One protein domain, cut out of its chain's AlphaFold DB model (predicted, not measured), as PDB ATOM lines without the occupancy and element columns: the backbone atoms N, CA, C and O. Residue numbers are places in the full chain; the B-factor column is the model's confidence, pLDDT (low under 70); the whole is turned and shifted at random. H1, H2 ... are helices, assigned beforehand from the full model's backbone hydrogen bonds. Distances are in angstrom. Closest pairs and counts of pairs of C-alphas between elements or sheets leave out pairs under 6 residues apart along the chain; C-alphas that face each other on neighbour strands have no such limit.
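What this domain is: This is residues 10 to 50 of the 161 residues of the protein "Conjugal transfer protein TraV" of Sphingobium cloacae (UniProt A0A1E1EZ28). A loose, open loop of chain, in which residues 10 to 20 lead to H1 and residues 30 to 37 fold back from it, ends in an arm: residues 42 to 50, mostly H3, stick out. Three short helices, with no helix touching another, come in the order H1, H2, H3. The printed part has 41 residues, 20 of them in named helices, under half; the class is all helix, with no named strand. It is loose, with a radius of gyration of the C-alphas of 11.7 A, and flat, spanning 32 by 25 by 12 A.

How they stand to each other: H1, residues 21 to 29, is apart from H2, residues 38 to 41, and from H3, residues 43 to 49. H2 and H3 meet only through their link. In H1 and H3 every O i to N i+4 pair is within hydrogen-bond range; H2 is too short for such a pair, and its one O i to N i+3 pair is not within range.

Where its parts are: H1, 12.3 A long, begins at C-alpha 21 (-36.678, 51.300, 22.658). H2 measures 4.9 A. H3, 9.9 A long, ends at C-alpha 49 (-8.594, 40.007, 23.942).

The domain as a whole: The two C-alphas farthest apart, of His 20 and Asp 49, are 32.3 A apart. The printed part has no cut and no long link. Residues 10 to 15 and 36 to 50 have pLDDT under 70.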
ATOM      1  N   CYS A  10     -35.474  44.462  34.262       60.41
ATOM      2  CA  CYS A  10     -35.256  45.806  34.786       60.41
ATOM      3  C   CYS A  10     -35.211  45.926  36.303       60.41
ATOM      4  O   CYS A  10     -35.133  47.031  36.830       60.41
ATOM      5  N   LYS A  11     -35.361  44.809  37.012       60.59
ATOM      6  CA  LYS A  11     -35.368  44.790  38.467       60.59
ATOM      7  C   LYS A  11     -33.958  44.730  39.058       60.59
ATOM      8  O   LYS A  11     -33.814  45.060  40.228       60.59
ATOM      9  N   ASN A  12     -32.955  44.347  38.264       60.84
ATOM     10  CA  ASN A  12     -31.556  44.345  38.682       60.84
ATOM     11  C   ASN A  12     -30.815  45.493  37.986       60.84
ATOM     12  O   ASN A  12     -30.811  45.568  36.756       60.84
ATOM     13  N   ASP A  13     -30.148  46.337  38.773       61.00
ATOM     14  CA  ASP A  13     -29.369  47.486  38.286       61.00
ATOM     15  C   ASP A  13     -28.148  47.071  37.432       61.00
ATOM     16  O   ASP A  13     -27.603  47.870  36.668       61.00
ATOM     17  N   ASP A  14     -27.765  45.793  37.490       61.00
ATOM     18  CA  ASP A  14     -26.594  45.237  36.806       61.00
ATOM     19  C   ASP A  14     -26.813  45.004  35.297       61.00
ATOM     20  O   ASP A  14     -25.852  44.867  34.540       61.00
ATOM     21  N   HIS A  15     -28.069  44.971  34.832       65.31
ATOM     22  CA  HIS A  15     -28.428  44.584  33.457       65.31
ATOM     23  C   HIS A  15     -28.727  45.762  32.516       65.31
ATOM     24  O   HIS A  15     -29.214  45.561  31.403       65.31
ATOM     25  N   GLY A  16     -28.380  46.987  32.921       71.62
ATOM     26  CA  GLY A  16     -28.518  48.195  32.102       71.62
ATOM     27  C   GLY A  16     -29.783  49.003  32.375       71.62
ATOM     28  O   GLY A  16     -30.577  48.691  33.257       71.62
ATOM     29  N   GLN A  17     -29.934  50.113  31.648       73.94
ATOM     30  CA  GLN A  17     -31.043  51.041  31.865       73.94
ATOM     31  C   GLN A  17     -32.328  50.546  31.202       73.94
ATOM     32  O   GLN A  17     -32.340  50.204  30.021       73.94
ATOM     33  N   CYS A  18     -33.433  50.612  31.937       75.88
ATOM     34  CA  CYS A  18     -34.751  50.308  31.401       75.88
ATOM     35  C   CYS A  18     -35.443  51.547  30.871       75.88
ATOM     36  O   CYS A  18     -36.119  52.285  31.586       75.88
ATOM     37  N   ILE A  19     -35.229  51.759  29.581       77.31
ATOM     38  CA  ILE A  19     -35.775  52.858  28.800       77.31
ATOM     39  C   ILE A  19     -36.538  52.292  27.601       77.31
ATOM     40  O   ILE A  19     -36.262  51.189  27.132       77.31
ATOM     41  N   HIS A  20     -37.526  53.044  27.115       81.00
ATOM     42  CA  HIS A  20     -38.291  52.665  25.929       81.00
ATOM     43  C   HIS A  20     -37.352  52.518  24.709       81.00
ATOM     44  O   HIS A  20     -36.422  53.323  24.592       81.00
ATOM     45  N   PRO A  21     -37.581  51.563  23.784       82.38
ATOM     46  CA  PRO A  21     -36.678  51.300  22.658       82.38
ATOM     47  C   PRO A  21     -36.329  52.533  21.816       82.38
ATOM     48  O   PRO A  21     -35.185  52.704  21.407       82.38
ATOM     49  N   GLU A  22     -37.287  53.436  21.608       81.31
ATOM     50  CA  GLU A  22     -37.058  54.689  20.873       81.31
ATOM     51  C   GLU A  22     -36.059  55.611  21.582       81.31
ATOM     52  O   GLU A  22     -35.190  56.210  20.950       81.31
ATOM     53  N   LYS A  23     -36.139  55.683  22.913       82.31
ATOM     54  CA  LYS A  23     -35.197  56.457  23.723       82.31
ATOM     55  C   LYS A  23     -33.824  55.785  23.760       82.31
ATOM     56  O   LYS A  23     -32.819  56.469  23.626       82.31
ATOM     57  N   ALA A  24     -33.788  54.453  23.843       81.44
ATOM     58  CA  ALA A  24     -32.545  53.688  23.742       81.44
ATOM     59  C   ALA A  24     -31.822  53.941  22.415       81.44
ATOM     60  O   ALA A  24     -30.603  54.096  22.392       81.44
ATOM     61  N   TYR A  25     -32.578  54.023  21.318       82.75
ATOM     62  CA  TYR A  25     -32.033  54.350  20.009       82.75
ATOM     63  C   TYR A  25     -31.452  55.768  19.975       82.75
ATOM     64  O   TYR A  25     -30.317  55.952  19.537       82.75
ATOM     65  N   ALA A  26     -32.186  56.761  20.485       88.81
ATOM     66  CA  ALA A  26     -31.706  58.141  20.553       88.81
ATOM     67  C   ALA A  26     -30.418  58.272  21.390       88.81
ATOM     68  O   ALA A  26     -29.457  58.900  20.943       88.81
ATOM     69  N   ASP A  27     -30.363  57.620  22.552       85.25
ATOM     70  CA  ASP A  27     -29.202  57.637  23.448       85.25
ATOM     71  C   ASP A  27     -27.985  56.923  22.824       85.25
ATOM     72  O   ASP A  27     -26.852  57.391  22.961       85.25
ATOM     73  N   ALA A  28     -28.206  55.834  22.073       81.31
ATOM     74  CA  ALA A  28     -27.154  55.119  21.348       81.31
ATOM     75  C   ALA A  28     -26.568  55.949  20.196       81.31
ATOM     76  O   ALA A  28     -25.348  55.980  20.019       81.31
ATOM     77  N   VAL A  29     -27.417  56.656  19.443       90.31
ATOM     78  CA  VAL A  29     -26.979  57.583  18.384       90.31
ATOM     79  C   VAL A  29     -26.212  58.766  18.981       90.31
ATOM     80  O   VAL A  29     -25.202  59.187  18.422       90.31
ATOM     81  N   ALA A  30     -26.644  59.263  20.143       88.38
ATOM     82  CA  ALA A  30     -25.966  60.329  20.877       88.38
ATOM     83  C   ALA A  30     -24.689  59.867  21.610       88.38
ATOM     84  O   ALA A  30     -23.950  60.698  22.139       88.38
ATOM     85  N   GLY A  31     -24.404  58.560  21.645       81.44
ATOM     86  CA  GLY A  31     -23.216  57.999  22.292       81.44
ATOM     87  C   GLY A  31     -23.236  58.069  23.823       81.44
ATOM     88  O   GLY A  31     -22.174  58.054  24.449       81.44
ATOM     89  N   VAL A  32     -24.417  58.150  24.438       80.50
ATOM     90  CA  VAL A  32     -24.568  58.191  25.898       80.50
ATOM     91  C   VAL A  32     -24.206  56.827  26.490       80.50
ATOM     92  O   VAL A  32     -24.685  55.783  26.043       80.50
ATOM     93  N   ALA A  33     -23.343  56.816  27.508       72.19
ATOM     94  CA  ALA A  33     -22.946  55.583  28.178       72.19
ATOM     95  C   ALA A  33     -24.115  54.983  28.981       72.19
ATOM     96  O   ALA A  33     -24.751  55.668  29.784       72.19
ATOM     97  N   SER A  34     -24.371  53.685  28.793       70.19
ATOM     98  CA  SER A  34     -25.342  52.944  29.605       70.19
ATOM     99  C   SER A  34     -24.900  52.891  31.074       70.19
ATOM    100  O   SER A  34     -23.709  52.816  31.370       70.19
ATOM    101  N   LYS A  35     -25.866  52.896  32.001       70.31
ATOM    102  CA  LYS A  35     -25.641  52.865  33.465       70.31
ATOM    103  C   LYS A  35     -25.473  51.436  34.016       70.31
ATOM    104  O   LYS A  35     -25.646  51.220  35.204       70.31
ATOM    105  N   SER A  36     -25.194  50.463  33.157       68.25
ATOM    106  CA  SER A  36     -24.922  49.076  33.547       68.25
ATOM    107  C   SER A  36     -23.595  48.938  34.291       68.25
ATOM    108  O   SER A  36     -22.647  49.668  33.992       68.25
ATOM    109  N   ASP A  37     -23.489  47.946  35.183       66.38
ATOM    110  CA  ASP A  37     -22.214  47.611  35.818       66.38
ATOM    111  C   ASP A  37     -21.169  47.271  34.731       66.38
ATOM    112  O   ASP A  37     -21.376  46.364  33.905       66.38
ATOM    113  N   PRO A  38     -20.027  47.984  34.682       63.91
ATOM    114  CA  PRO A  38     -18.953  47.677  33.754       63.91
ATOM    115  C   PRO A  38     -18.360  46.278  33.957       63.91
ATOM    116  O   PRO A  38     -17.634  45.833  33.077       63.91
ATOM    117  N   ALA A  39     -18.580  45.574  35.070       64.25
ATOM    118  CA  ALA A  39     -18.188  44.168  35.205       64.25
ATOM    119  C   ALA A  39     -19.036  43.232  34.323       64.25
ATOM    120  O   ALA A  39     -18.497  42.280  33.766       64.25
ATOM    121  N   VAL A  40     -20.323  43.550  34.134       61.84
ATOM    122  CA  VAL A  40     -21.293  42.759  33.354       61.84
ATOM    123  C   VAL A  40     -21.313  43.165  31.875       61.84
ATOM    124  O   VAL A  40     -21.608  42.347  31.016       61.84
ATOM    125  N   THR A  41     -20.948  44.412  31.558       59.94
ATOM    126  CA  THR A  41     -21.044  44.980  30.194       59.94
ATOM    127  C   THR A  41     -19.708  45.225  29.493       59.94
ATOM    128  O   THR A  41     -19.660  45.748  28.376       59.94
ATOM    129  N   ARG A  42     -18.581  44.816  30.097       59.22
ATOM    130  CA  ARG A  42     -17.249  44.862  29.459       59.22
ATOM    131  C   ARG A  42     -17.020  43.733  28.448       59.22
ATOM    132  O   ARG A  42     -15.900  43.235  28.311       59.22
ATOM    133  N   ASP A  43     -18.009  43.453  27.606       59.47
ATOM    134  CA  ASP A  43     -17.852  42.601  26.422       59.47
ATOM    135  C   ASP A  43     -16.762  43.146  25.493       59.47
ATOM    136  O   ASP A  43     -16.074  42.393  24.816       59.47
ATOM    137  N   ARG A  44     -16.510  44.467  25.506       59.72
ATOM    138  CA  ARG A  44     -15.406  45.084  24.746       59.72
ATOM    139  C   ARG A  44     -14.016  44.611  25.165       59.72
ATOM    140  O   ARG A  44     -13.129  44.658  24.317       59.72
ATOM    141  N   LYS A  45     -13.797  44.201  26.423       59.34
ATOM    142  CA  LYS A  45     -12.518  43.596  26.842       59.34
ATOM    143  C   LYS A  45     -12.414  42.170  26.300       59.34
ATOM    144  O   LYS A  45     -11.428  41.878  25.642       59.34
ATOM    145  N   LEU A  46     -13.487  41.382  26.398       57.88
ATOM    146  CA  LEU A  46     -13.582  40.051  25.779       57.88
ATOM    147  C   LEU A  46     -13.405  40.101  24.243       57.88
ATOM    148  O   LEU A  46     -12.729  39.261  23.659       57.88
ATOM    149  N   LEU A  47     -13.926  41.140  23.583       59.66
ATOM    150  CA  LEU A  47     -13.755  41.400  22.147       59.66
ATOM    151  C   LEU A  47     -12.351  41.934  21.789       59.66
ATOM    152  O   LEU A  47     -11.900  41.745  20.658       59.66
ATOM    153  N   ARG A  48     -11.660  42.625  22.712       58.31
ATOM    154  CA  ARG A  48     -10.282  43.126  22.516       58.31
ATOM    155  C   ARG A  48      -9.227  42.066  22.786       58.31
ATOM    156  O   ARG A  48      -8.229  42.053  22.074       58.31
ATOM    157  N   ASP A  49      -9.459  41.167  23.731       53.91
ATOM    158  CA  ASP A  49      -8.594  40.007  23.942       53.91
ATOM    159  C   ASP A  49      -8.698  39.033  22.744       53.91
ATOM    160  O   ASP A  49      -7.754  38.313  22.432       53.91
ATOM    161  N   GLY A  50      -9.774  39.131  21.948       51.28
ATOM    162  CA  GLY A  50      -9.888  38.557  20.598       51.28
ATOM    163  C   GLY A  50      -9.178  39.340  19.473       51.28
ATOM    164  O   GLY A  50      -9.295  38.981  18.301       51.28
TER     165      GLY A  50